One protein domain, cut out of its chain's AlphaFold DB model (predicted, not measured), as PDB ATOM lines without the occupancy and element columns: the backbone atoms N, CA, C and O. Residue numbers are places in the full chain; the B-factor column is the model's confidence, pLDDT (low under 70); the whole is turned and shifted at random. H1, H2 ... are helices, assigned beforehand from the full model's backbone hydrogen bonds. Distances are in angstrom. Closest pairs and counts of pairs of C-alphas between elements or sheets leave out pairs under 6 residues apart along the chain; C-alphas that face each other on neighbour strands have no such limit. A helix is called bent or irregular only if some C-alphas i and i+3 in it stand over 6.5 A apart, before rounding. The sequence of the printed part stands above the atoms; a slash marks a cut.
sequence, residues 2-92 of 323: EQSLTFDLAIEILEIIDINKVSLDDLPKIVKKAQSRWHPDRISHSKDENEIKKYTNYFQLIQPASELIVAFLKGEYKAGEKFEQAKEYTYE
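What this domain is: This is residues 2 to 92 of the 323 residues of an uncharacterized protein of Sphingobacteriales bacterium (UniProt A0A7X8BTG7). A long bent helix, H4, makes the middle and the longest axis of this model; H2 packs along one side of it near the bend, running the opposite way, and the short H1 crosses its second arm. The little helix H3 packs on the first arm, and the unnamed tail, residues 74 to 92, folds back on the side of H4 away from H2. The printed part has 91 residues with four named helices, H1, H2, H3 and H4 along the chain, and no named strand; the class is all helix. The whole is compact, with a radius of gyration of the C-alphas of 13.6 A, yet elongated in outline, spanning 42 by 26 by 17 A.

Where its parts are: H1 holds residues 7 to 13, from C-alpha 7 at (-40.963, 42.806, 35.209), and is 10.0 A long. H2 holds residues 27 to 38 and is 16.1 A long. H3 holds residues 40 to 43. H4, residues 49 to 73, was assigned as one helix by its hydrogen bonds but is bent: C-alphas 60 and 63 are 7.0 A apart. Its arm H4a, residues 49 to 60, is 16.5 A long; its arm H4b, residues 63 to 73, is 15.3 A long and ends at C-alpha 73, (-37.640, 45.267, 46.516).

How they stand to each other: H4, taken whole, is the hub, touching three other helices; its arms stand at a steep tilt of 50 degrees. H1 touches H4b at a steep tilt of 49 degrees, opposite ways; their closest C-alphas, of Ala 10 and Ala 65, are 4.5 A apart. H2 touches H4a with residues 34 to 38 alone, at a shallow tilt of 16 degrees, opposite ways; the closest C-alphas, of Trp 38 and Tyr 55, are 5.1 A apart. With residues 27 to 31 alone H2 only just touches H4b, with 3 pairs of C-alphas within 8 A, the closest those of Val 31 and Ser 66 at 6.9 A. H3 touches H4a, the C-alphas of Pro 40 and Thr 56 being closest at 5.4 A. H1 and H3 are apart, and so are H3 and H4b. In H1, H2, H4a and H4b every O i to N i+4 pair is within hydrogen-bond range; H3 is too short for such a pair.

The domain as a whole: The two C-alphas farthest apart, of Lys 47 and Gly 75, are 42.5 A apart. The printed part has no cut. The link from H1 to H2 is long, with 13 residues; those from H2 to H3 and from H3 to H4 are tight. Residues 45 to 50 stand free. The mean pLDDT of the printed part is 75.7, and residues 2 to 4, 41, 44 to 45 and 79 to 92 are under 70.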
ATOM      1  N   GLU A   2     -35.688  39.438  19.658       39.78
ATOM      2  CA  GLU A   2     -35.099  39.856  20.933       39.78
ATOM      3  C   GLU A   2     -36.218  40.031  21.968       39.78
ATOM      4  O   GLU A   2     -37.089  40.888  21.806       39.78
ATOM      5  N   GLN A   3     -36.248  39.188  23.002       54.00
ATOM      6  CA  GLN A   3     -37.126  39.397  24.152       54.00
ATOM      7  C   GLN A   3     -36.373  40.256  25.165       54.00
ATOM      8  O   GLN A   3     -35.387  39.819  25.749       54.00
ATOM      9  N   SER A   4     -36.827  41.494  25.352       64.38
ATOM     10  CA  SER A   4     -36.361  42.329  26.460       64.38
ATOM     11  C   SER A   4     -36.950  41.808  27.773       64.38
ATOM     12  O   SER A   4     -38.126  41.440  27.825       64.38
ATOM     13  N   LEU A   5     -36.132  41.750  28.827       75.69
ATOM     14  CA  LEU A   5     -36.571  41.317  30.153       75.69
ATOM     15  C   LEU A   5     -37.552  42.347  30.732       75.69
ATOM     16  O   LEU A   5     -37.169  43.471  31.055       75.69
ATOM     17  N   THR A   6     -38.820  41.964  30.861       82.69
ATOM     18  CA  THR A   6     -39.850  42.759  31.540       82.69
ATOM     19  C   THR A   6     -40.026  42.302  32.988       82.69
ATOM     20  O   THR A   6     -39.662  41.182  33.347       82.69
ATOM     21  N   PHE A   7     -40.621  43.157  33.825       81.12
ATOM     22  CA  PHE A   7     -40.963  42.806  35.209       81.12
ATOM     23  C   PHE A   7     -41.891  41.581  35.279       81.12
ATOM     24  O   PHE A   7     -41.656  40.674  36.073       81.12
ATOM     25  N   ASP A   8     -42.878  41.502  34.382       80.50
ATOM     26  CA  ASP A   8     -43.790  40.356  34.291       80.50
ATOM     27  C   ASP A   8     -43.053  39.065  33.911       80.50
ATOM     28  O   ASP A   8     -43.294  38.016  34.507       80.50
ATOM     29  N   LEU A   9     -42.097  39.144  32.975       82.25
ATOM     30  CA  LEU A   9     -41.273  38.000  32.587       82.25
ATOM     31  C   LEU A   9     -40.347  37.558  33.733       82.25
ATOM     32  O   LEU A   9     -40.151  36.363  33.933       82.25
ATOM     33  N   ALA A  10     -39.814  38.496  34.521       84.50
ATOM     34  CA  ALA A  10     -39.021  38.174  35.706       84.50
ATOM     35  C   ALA A  10     -39.857  37.445  36.775       84.50
ATOM     36  O   ALA A  10     -39.391  36.463  37.356       84.50
ATOM     37  N   ILE A  11     -41.103  37.881  36.994       86.62
ATOM     38  CA  ILE A  11     -42.062  37.205  37.878       86.62
ATOM     39  C   ILE A  11     -42.396  35.799  37.362       86.62
ATOM     40  O   ILE A  11     -42.422  34.857  38.156       86.62
ATOM     41  N   GLU A  12     -42.616  35.643  36.053       84.38
ATOM     42  CA  GLU A  12     -42.913  34.351  35.420       84.38
ATOM     43  C   GLU A  12     -41.742  33.368  35.558       84.38
ATOM     44  O   GLU A  12     -41.930  32.244  36.026       84.38
ATOM     45  N   ILE A  13     -40.523  33.795  35.209       87.56
ATOM     46  CA  ILE A  13     -39.315  32.959  35.271       87.56
ATOM     47  C   ILE A  13     -39.027  32.522  36.711       87.56
ATOM     48  O   ILE A  13     -38.692  31.361  36.951       87.56
ATOM     49  N   LEU A  14     -39.173  33.428  37.679       86.56
ATOM     50  CA  LEU A  14     -38.941  33.131  39.093       86.56
ATOM     51  C   LEU A  14     -40.143  32.460  39.780       86.56
ATOM     52  O   LEU A  14     -40.046  32.102  40.952       86.56
ATOM     53  N   GLU A  15     -41.257  32.264  39.069       85.75
ATOM     54  CA  GLU A  15     -42.517  31.721  39.595       85.75
ATOM     55  C   GLU A  15     -42.999  32.443  40.875       85.75
ATOM     56  O   GLU A  15     -43.468  31.815  41.831       85.75
ATOM     57  N   ILE A  16     -42.871  33.774  40.920       85.81
ATOM     58  CA  ILE A  16     -43.292  34.578  42.075       85.81
ATOM     59  C   ILE A  16     -44.810  34.787  42.018       85.81
ATOM     60  O   ILE A  16     -45.326  35.482  41.154       85.81
ATOM     61  N   ILE A  17     -45.546  34.205  42.965       81.75
ATOM     62  CA  ILE A  17     -47.019  34.297  42.989       81.75
ATOM     63  C   ILE A  17     -47.492  35.649  43.551       81.75
ATOM     64  O   ILE A  17     -48.483  36.207  43.086       81.75
ATOM     65  N   ASP A  18     -46.802  36.167  44.570       81.62
ATOM     66  CA  ASP A  18     -47.150  37.416  45.252       81.62
ATOM     67  C   ASP A  18     -45.869  38.137  45.682       81.62
ATOM     68  O   ASP A  18     -45.255  37.792  46.695       81.62
ATOM     69  N   ILE A  19     -45.451  39.128  44.890       84.25
ATOM     70  CA  ILE A  19     -44.189  39.850  45.098       84.25
ATOM     71  C   ILE A  19     -44.138  40.583  46.445       84.25
ATOM     72  O   ILE A  19     -43.067  40.725  47.025       84.25
ATOM     73  N   ASN A  20     -45.289  40.971  47.003       81.75
ATOM     74  CA  ASN A  20     -45.349  41.686  48.282       81.75
ATOM     75  C   ASN A  20     -45.021  40.790  49.486       81.75
ATOM     76  O   ASN A  20     -44.831  41.291  50.592       81.75
ATOM     77  N   LYS A  21     -44.982  39.467  49.288       85.00
ATOM     78  CA  LYS A  21     -44.625  38.477  50.316       85.00
ATOM     79  C   LYS A  21     -43.191  37.969  50.192       85.00
ATOM     80  O   LYS A  21     -42.787  37.142  51.002       85.00
ATOM     81  N   VAL A  22     -42.444  38.423  49.188       86.25
ATOM     82  CA  VAL A  22     -41.062  38.000  48.952       86.25
ATOM     83  C   VAL A  22     -40.110  38.952  49.667       86.25
ATOM     84  O   VAL A  22     -40.135  40.157  49.421       86.25
ATOM     85  N   SER A  23     -39.250  38.414  50.531       88.19
ATOM     86  CA  SER A  23     -38.143  39.168  51.127       88.19
ATOM     87  C   SER A  23     -36.829  38.951  50.364       88.19
ATOM     88  O   SER A  23     -36.688  38.003  49.584       88.19
ATOM     89  N   LEU A  24     -35.831  39.805  50.620       82.88
ATOM     90  CA  LEU A  24     -34.476  39.626  50.077       82.88
ATOM     91  C   LEU A  24     -33.842  38.288  50.503       82.88
ATOM     92  O   LEU A  24     -33.053  37.727  49.747       82.88
ATOM     93  N   ASP A  25     -34.229  37.746  51.660       81.69
ATOM     94  CA  ASP A  25     -33.717  36.470  52.174       81.69
ATOM     95  C   ASP A  25     -34.369  35.247  51.499       81.69
ATOM     96  O   ASP A  25     -33.811  34.144  51.509       81.69
ATOM     97  N   ASP A  26     -35.541  35.422  50.882       81.75
ATOM     98  CA  ASP A  26     -36.255  34.357  50.167       81.75
ATOM     99  C   ASP A  26     -35.770  34.199  48.722       81.75
ATOM    100  O   ASP A  26     -35.801  33.094  48.169       81.75
ATOM    101  N   LEU A  27     -35.271  35.283  48.126       83.31
ATOM    102  CA  LEU A  27     -34.793  35.336  46.744       83.31
ATOM    103  C   LEU A  27     -33.782  34.232  46.394       83.31
ATOM    104  O   LEU A  27     -34.008  33.546  45.397       83.31
ATOM    105  N   PRO A  28     -32.737  33.952  47.198       81.25
ATOM    106  CA  PRO A  28     -31.808  32.860  46.905       81.25
ATOM    107  C   PRO A  28     -32.495  31.492  46.781       81.25
ATOM    108  O   PRO A  28     -32.111  30.670  45.949       81.25
ATOM    109  N   LYS A  29     -33.542  31.235  47.578       80.38
ATOM    110  CA  LYS A  29     -34.310  29.980  47.511       80.38
ATOM    111  C   LYS A  29     -35.188  29.932  46.262       80.38
ATOM    112  O   LYS A  29     -35.294  28.877  45.639       80.38
ATOM    113  N   ILE A  30     -35.793  31.061  45.897       83.31
ATOM    114  CA  ILE A  30     -36.628  31.203  44.698       83.31
ATOM    115  C   ILE A  30     -35.780  31.009  43.437       83.31
ATOM    116  O   ILE A  30     -36.131  30.192  42.591       83.31
ATOM    117  N   VAL A  31     -34.619  31.664  43.357       82.50
ATOM    118  CA  VAL A  31     -33.647  31.507  42.263       82.50
ATOM    119  C   VAL A  31     -33.237  30.051  42.117       82.50
ATOM    120  O   VAL A  31     -33.314  29.489  41.029       82.50
ATOM    121  N   LYS A  32     -32.885  29.400  43.227       77.75
ATOM    122  CA  LYS A  32     -32.497  27.991  43.229       77.75
ATOM    123  C   LYS A  32     -33.606  27.071  42.700       77.75
ATOM    124  O   LYS A  32     -33.333  26.146  41.931       77.75
ATOM    125  N   LYS A  33     -34.860  27.336  43.086       82.00
ATOM    126  CA  LYS A  33     -36.040  26.614  42.588       82.00
ATOM    127  C   LYS A  33     -36.242  26.851  41.087       82.00
ATOM    128  O   LYS A  33     -36.423  25.886  40.348       82.00
ATOM    129  N   ALA A  34     -36.160  28.102  40.637       82.12
ATOM    130  CA  ALA A  34     -36.283  28.474  39.230       82.12
ATOM    131  C   ALA A  34     -35.177  27.833  38.375       82.12
ATOM    132  O   ALA A  34     -35.465  27.276  37.318       82.12
ATOM    133  N   GLN A  35     -33.932  27.805  38.863       80.75
ATOM    134  CA  GLN A  35     -32.804  27.150  38.190       80.75
ATOM    135  C   GLN A  35     -33.050  25.654  38.024       80.75
ATOM    136  O   GLN A  35     -32.863  25.120  36.939       80.75
ATOM    137  N   SER A  36     -33.550  24.982  39.063       77.75
ATOM    138  CA  SER A  36     -33.939  23.573  38.965       77.75
ATOM    139  C   SER A  36     -35.148  23.344  38.046       77.75
ATOM    140  O   SER A  36     -35.347  22.229  37.562       77.75
ATOM    141  N   ARG A  37     -36.005  24.349  37.839       80.19
ATOM    142  CA  ARG A  37     -37.210  24.244  37.007       80.19
ATOM    143  C   ARG A  37     -36.910  24.426  35.528       80.19
ATOM    144  O   ARG A  37     -37.365  23.607  34.738       80.19
ATOM    145  N   TRP A  38     -36.165  25.469  35.189       82.38
ATOM    146  CA  TRP A  38     -35.896  25.877  33.812       82.38
ATOM    147  C   TRP A  38     -34.594  25.308  33.248       82.38
ATOM    148  O   TRP A  38     -34.225  25.656  32.135       82.38
ATOM    149  N   HIS A  39     -33.903  24.425  33.976       79.38
ATOM    150  CA  HIS A  39     -32.656  23.829  33.501       79.38
ATOM    151  C   HIS A  39     -32.839  23.118  32.138       79.38
ATOM    152  O   HIS A  39     -33.739  22.275  32.038       79.38
ATOM    153  N   PRO A  40     -31.989  23.380  31.119       74.06
ATOM    154  CA  PRO A  40     -32.090  22.763  29.788       74.06
ATOM    155  C   PRO A  40     -32.138  21.229  29.814       74.06
ATOM    156  O   PRO A  40     -32.883  20.612  29.055       74.06
ATOM    157  N   ASP A  41     -31.425  20.607  30.754       66.88
ATOM    158  CA  ASP A  41     -31.383  19.144  30.895       66.88
ATOM    159  C   ASP A  41     -32.720  18.493  31.240       66.88
ATOM    160  O   ASP A  41     -32.918  17.319  30.938       66.88
ATOM    161  N   ARG A  42     -33.687  19.228  31.804       71.69
ATOM    162  CA  ARG A  42     -35.025  18.659  32.051       71.69
ATOM    163  C   ARG A  42     -35.757  18.278  30.774       71.69
ATOM    164  O   ARG A  42     -36.702  17.493  30.833       71.69
ATOM    165  N   ILE A  43     -35.347  18.853  29.652       74.94
ATOM    166  CA  ILE A  43     -35.957  18.645  28.345       74.94
ATOM    167  C   ILE A  43     -34.921  18.279  27.279       74.94
ATOM    168  O   ILE A  43     -35.239  18.312  26.095       74.94
ATOM    169  N   SER A  44     -33.708  17.871  27.667       62.88
ATOM    170  CA  SER A  44     -32.660  17.439  26.727       62.88
ATOM    171  C   SER A  44     -33.064  16.205  25.909       62.88
ATOM    172  O   SER A  44     -32.570  15.993  24.805       62.88
ATOM    173  N   HIS A  45     -34.009  15.407  26.418       63.78
ATOM    174  CA  HIS A  45     -34.624  14.284  25.704       63.78
ATOM    175  C   HIS A  45     -35.831  14.683  24.834       63.78
ATOM    176  O   HIS A  45     -36.345  13.849  24.083       63.78
ATOM    177  N   SER A  46     -36.315  15.926  24.945       70.69
ATOM    178  CA  SER A  46     -37.405  16.445  24.115       70.69
ATOM    179  C   SER A  46     -36.911  16.622  22.680       70.69
ATOM    180  O   SER A  46     -35.782  17.040  22.440       70.69
ATOM    181  N   LYS A  47     -37.759  16.299  21.700       73.19
ATOM    182  CA  LYS A  47     -37.470  16.556  20.277       73.19
ATOM    183  C   LYS A  47     -37.943  17.942  19.828       73.19
ATOM    184  O   LYS A  47     -37.779  18.281  18.660       73.19
ATOM    185  N   ASP A  48     -38.564  18.714  20.720       80.62
ATOM    186  CA  ASP A  48     -39.095  20.036  20.403       80.62
ATOM    187  C   ASP A  48     -38.023  21.119  20.593       80.62
ATOM    188  O   ASP A  48     -37.749  21.583  21.700       80.62
ATOM    189  N   GLU A  49     -37.427  21.556  19.481       80.00
ATOM    190  CA  GLU A  49     -36.430  22.630  19.472       80.00
ATOM    191  C   GLU A  49     -36.942  23.950  20.075       80.00
ATOM    192  O   GLU A  49     -36.142  24.736  20.588       80.00
ATOM    193  N   ASN A  50     -38.250  24.227  20.018       81.75
ATOM    194  CA  ASN A  50     -38.809  25.458  20.579       81.75
ATOM    195  C   ASN A  50     -38.865  25.397  22.103       81.75
ATOM    196  O   ASN A  50     -38.623  26.404  22.771       81.75
ATOM    197  N   GLU A  51     -39.153  24.219  22.650       77.81
ATOM    198  CA  GLU A  51     -39.158  23.983  24.089       77.81
ATOM    199  C   GLU A  51     -37.736  24.105  24.654       77.81
ATOM    200  O   GLU A  51     -37.527  24.829  25.629       77.81
ATOM    201  N   ILE A  52     -36.749  23.506  23.970       76.06
ATOM    202  CA  ILE A  52     -35.318  23.604  24.310       76.06
ATOM    203  C   ILE A  52     -34.871  25.063  24.332       76.06
ATOM    204  O   ILE A  52     -34.324  25.534  25.329       76.06
ATOM    205  N   LYS A  53     -35.175  25.819  23.271       80.62
ATOM    206  CA  LYS A  53     -34.874  27.256  23.210       80.62
ATOM    207  C   LYS A  53     -35.559  28.035  24.332       80.62
ATOM    208  O   LYS A  53     -34.932  28.913  24.917       80.62
ATOM    209  N   LYS A  54     -36.814  27.714  24.670       82.38
ATOM    210  CA  LYS A  54     -37.545  28.380  25.757       82.38
ATOM    211  C   LYS A  54     -36.864  28.170  27.110       82.38
ATOM    212  O   LYS A  54     -36.633  29.153  27.808       82.38
ATOM    213  N   TYR A  55     -36.536  26.930  27.478       84.12
ATOM    214  CA  TYR A  55     -35.890  26.649  28.767       84.12
ATOM    215  C   TYR A  55     -34.488  27.244  28.826       84.12
ATOM    216  O   TYR A  55     -34.157  27.871  29.824       84.12
ATOM    217  N   THR A  56     -33.696  27.141  27.754       80.88
ATOM    218  CA  THR A  56     -32.371  27.775  27.688       80.88
ATOM    219  C   THR A  56     -32.465  29.286  27.878       80.88
ATOM    220  O   THR A  56     -31.761  29.836  28.725       80.88
ATOM    221  N   ASN A  57     -33.386  29.951  27.173       83.88
ATOM    222  CA  ASN A  57     -33.602  31.389  27.320       83.88
ATOM    223  C   ASN A  57     -34.039  31.746  28.747       83.88
ATOM    224  O   ASN A  57     -33.504  32.673  29.347       83.88
ATOM    225  N   TYR A  58     -34.993  31.007  29.317       86.94
ATOM    226  CA  TYR A  58     -35.475  31.280  30.672       86.94
ATOM    227  C   TYR A  58     -34.379  31.048  31.704       86.94
ATOM    228  O   TYR A  58     -34.211  31.874  32.592       86.94
ATOM    229  N   PHE A  59     -33.585  29.988  31.554       83.88
ATOM    230  CA  PHE A  59     -32.471  29.675  32.441       83.88
ATOM    231  C   PHE A  59     -31.402  30.772  32.442       83.88
ATOM    232  O   PHE A  59     -30.960  31.197  33.510       83.88
ATOM    233  N   GLN A  60     -31.040  31.290  31.264       81.94
ATOM    234  CA  GLN A  60     -30.119  32.423  31.124       81.94
ATOM    235  C   GLN A  60     -30.655  33.702  31.781       81.94
ATOM    236  O   GLN A  60     -29.883  34.479  32.342       81.94
ATOM    237  N   LEU A  61     -31.974  33.905  31.754       84.62
ATOM    238  CA  LEU A  61     -32.637  35.084  32.307       84.62
ATOM    239  C   LEU A  61     -32.901  35.012  33.820       84.62
ATOM    240  O   LEU A  61     -33.296  36.024  34.390       84.62
ATOM    241  N   ILE A  62     -32.667  33.885  34.504       85.38
ATOM    242  CA  ILE A  62     -32.952  33.771  35.951       85.38
ATOM    243  C   ILE A  62     -32.135  34.763  36.782       85.38
ATOM    244  O   ILE A  62     -32.679  35.431  37.659       85.38
ATOM    245  N   GLN A  63     -30.829  34.853  36.531       83.44
ATOM    246  CA  GLN A  63     -29.949  35.749  37.284       83.44
ATOM    247  C   GLN A  63     -30.297  37.232  37.015       83.44
ATOM    248  O   GLN A  63     -30.548  37.963  37.975       83.44
ATOM    249  N   PRO A  64     -30.448  37.655  35.746       83.44
ATOM    250  CA  PRO A  64     -31.053  38.930  35.362       83.44
ATOM    251  C   PRO A  64     -32.385  39.252  36.051       83.44
ATOM    252  O   PRO A  64     -32.559  40.333  36.613       83.44
ATOM    253  N   ALA A  65     -33.319  38.299  36.046       86.88
ATOM    254  CA  ALA A  65     -34.620  38.431  36.686       86.88
ATOM    255  C   ALA A  65     -34.474  38.629  38.198       86.88
ATOM    256  O   ALA A  65     -35.145  39.481  38.775       86.88
ATOM    257  N   SER A  66     -33.561  37.897  38.840       88.25
ATOM    258  CA  SER A  66     -33.269  38.065  40.264       88.25
ATOM    259  C   SER A  66     -32.756  39.468  40.578       88.25
ATOM    260  O   SER A  66     -33.177  40.054  41.571       88.25
ATOM    261  N   GLU A  67     -31.857  40.019  39.761       86.44
ATOM    262  CA  GLU A  67     -31.324  41.376  39.946       86.44
ATOM    263  C   GLU A  67     -32.417  42.441  39.815       86.44
ATOM    264  O   GLU A  67     -32.502  43.350  40.642       86.44
ATOM    265  N   LEU A  68     -33.302  42.284  38.829       84.12
ATOM    266  CA  LEU A  68     -34.460  43.153  38.625       84.12
ATOM    267  C   LEU A  68     -35.417  43.116  39.828       84.12
ATOM    268  O   LEU A  68     -35.847  44.164  40.312       84.12
ATOM    269  N   ILE A  69     -35.704  41.926  40.368       86.88
ATOM    270  CA  ILE A  69     -36.536  41.787  41.572       86.88
ATOM    271  C   ILE A  69     -35.848  42.386  42.807       86.88
ATOM    272  O   ILE A  69     -36.513  43.038  43.612       86.88
ATOM    273  N   VAL A  70     -34.527  42.245  42.953       86.62
ATOM    274  CA  VAL A  70     -33.771  42.908  44.031       86.62
ATOM    275  C   VAL A  70     -33.902  44.430  43.935       86.62
ATOM    276  O   VAL A  70     -34.189  45.070  44.947       86.62
ATOM    277  N   ALA A  71     -33.726  45.005  42.744       82.62
ATOM    278  CA  ALA A  71     -33.859  46.445  42.526       82.62
ATOM    279  C   ALA A  71     -35.278  46.939  42.860       82.62
ATOM    280  O   ALA A  71     -35.445  47.967  43.518       82.62
ATOM    281  N   PHE A  72     -36.309  46.171  42.490       85.12
ATOM    282  CA  PHE A  72     -37.694  46.474  42.852       85.12
ATOM    283  C   PHE A  72     -37.922  46.452  44.369       85.12
ATOM    284  O   PHE A  72     -38.461  47.410  44.924       85.12
ATOM    285  N   LEU A  73     -37.467  45.403  45.063       85.38
ATOM    286  CA  LEU A  73     -37.640  45.267  46.516       85.38
ATOM    287  C   LEU A  73     -36.884  46.344  47.311       85.38
ATOM    288  O   LEU A  73     -37.310  46.714  48.403       85.38
ATOM    289  N   LYS A  74     -35.786  46.875  46.763       85.81
ATOM    290  CA  LYS A  74     -35.045  48.010  47.335       85.81
ATOM    291  C   LYS A  74     -35.656  49.380  47.008       85.81
ATOM    292  O   LYS A  74     -35.195  50.385  47.540       85.81
ATOM    293  N   GLY A  75     -36.682  49.435  46.155       78.50
ATOM    294  CA  GLY A  75     -37.279  50.683  45.668       78.50
ATOM    295  C   GLY A  75     -36.420  51.430  44.641       78.50
ATOM    296  O   GLY A  75     -36.688  52.595  44.354       78.50
ATOM    297  N   GLU A  76     -35.397  50.769  44.096       78.56
ATOM    298  CA  GLU A  76     -34.467  51.292  43.086       78.56
ATOM    299  C   GLU A  76     -35.034  51.164  41.656       78.56
ATOM    300  O   GLU A  76     -34.507  51.778  40.734       78.56
ATOM    301  N   TYR A  77     -36.120  50.401  41.477       75.38
ATOM    302  CA  TYR A  77     -36.836  50.206  40.212       75.38
ATOM    303  C   TYR A  77     -38.344  50.425  40.391       75.38
ATOM    304  O   TYR A  77     -38.939  49.891  41.334       75.38
ATOM    305  N   LYS A  78     -38.991  51.161  39.474       70.62
ATOM    306  CA  LYS A  78     -40.458  51.310  39.441       70.62
ATOM    307  C   LYS A  78     -41.065  50.550  38.263       70.62
ATOM    308  O   LYS A  78     -40.601  50.648  37.129       70.62
ATOM    309  N   ALA A  79     -42.154  49.824  38.525       57.91
ATOM    310  CA  ALA A  79     -42.882  49.080  37.499       57.91
ATOM    311  C   ALA A  79     -43.310  50.006  36.343       57.91
ATOM    312  O   ALA A  79     -43.994  51.007  36.561       57.91
ATOM    313  N   GLY A  80     -42.889  49.667  35.121       54.88
ATOM    314  CA  GLY A  80     -43.109  50.470  33.911       54.88
ATOM    315  C   GLY A  80     -41.854  51.164  33.371       54.88
ATOM    316  O   GLY A  80     -41.866  51.630  32.232       54.88
ATOM    317  N   GLU A  81     -40.758  51.192  34.130       60.19
ATOM    318  CA  GLU A  81     -39.453  51.625  33.626       60.19
ATOM    319  C   GLU A  81     -38.835  50.513  32.760       60.19
ATOM    320  O   GLU A  81     -38.902  49.326  33.101       60.19
ATOM    321  N   LYS A  82     -38.239  50.876  31.612       58.00
ATOM    322  CA  LYS A  82     -37.419  49.927  30.850       58.00
ATOM    323  C   LYS A  82     -36.229  49.558  31.723       58.00
ATOM    324  O   LYS A  82     -35.438  50.426  32.077       58.00
ATOM    325  N   PHE A  83     -36.117  48.284  32.073       58.16
ATOM    326  CA  PHE A  83     -34.955  47.793  32.787       58.16
ATOM    327  C   PHE A  83     -33.764  47.796  31.823       58.16
ATOM    328  O   PHE A  83     -33.669  46.953  30.930       58.16
ATOM    329  N   GLU A  84     -32.893  48.796  31.948       51.00
ATOM    330  CA  GLU A  84     -31.658  48.886  31.172       51.00
ATOM    331  C   GLU A  84     -30.623  47.908  31.734       51.00
ATOM    332  O   GLU A  84     -29.664  48.289  32.401       51.00
ATOM    333  N   GLN A  85     -30.804  46.619  31.458       51.78
ATOM    334  CA  GLN A  85     -29.683  45.694  31.521       51.78
ATOM    335  C   GLN A  85     -28.965  45.716  30.176       51.78
ATOM    336  O   GLN A  85     -29.436  45.186  29.170       51.78
ATOM    337  N   ALA A  86     -27.803  46.363  30.167       43.06
ATOM    338  CA  ALA A  86     -26.847  46.274  29.081       43.06
ATOM    339  C   ALA A  86     -26.334  44.830  28.978       43.06
ATOM    340  O   ALA A  86     -25.432  44.452  29.723       43.06
ATOM    341  N   LYS A  87     -26.916  44.034  28.076       42.09
ATOM    342  CA  LYS A  87     -26.230  43.013  27.268       42.09
ATOM    343  C   LYS A  87     -27.212  42.368  26.293       42.09
ATOM    344  O   LYS A  87     -28.229  41.811  26.694       42.09
ATOM    345  N   GLU A  88     -26.879  42.453  25.009       40.56
ATOM    346  CA  GLU A  88     -27.418  41.569  23.977       40.56
ATOM    347  C   GLU A  88     -27.224  40.117  24.432       40.56
ATOM    348  O   GLU A  88     -26.109  39.710  24.767       40.56
ATOM    349  N   TYR A  89     -28.307  39.341  24.485       46.78
ATOM    350  CA  TYR A  89     -28.231  37.914  24.786       46.78
ATOM    351  C   TYR A  89     -27.856  37.173  23.509       46.78
ATOM    352  O   TYR A  89     -28.704  36.795  22.698       46.78
ATOM    353  N   THR A  90     -26.555  37.003  23.318       49.03
ATOM    354  CA  THR A  90     -26.010  36.062  22.348       49.03
ATOM    355  C   THR A  90     -26.389  34.648  22.788       49.03
ATOM    356  O   THR A  90     -26.301  34.319  23.970       49.03
ATOM    357  N   TYR A  91     -26.817  33.801  21.850       49.16
ATOM    358  CA  TYR A  91     -26.971  32.373  22.116       49.16
ATOM    359  C   TYR A  91     -25.638  31.813  22.626       49.16
ATOM    360  O   TYR A  91     -24.605  31.988  21.983       49.16
ATOM    361  N   GLU A  92     -25.677  31.151  23.776       60.69
ATOM    362  CA  GLU A  92     -24.535  30.481  24.392       60.69
ATOM    363  C   GLU A  92     -24.843  28.994  24.483       60.69
ATOM    364  O   GLU A  92     -25.992  28.601  24.716       60.69
TER     365      GLU A  92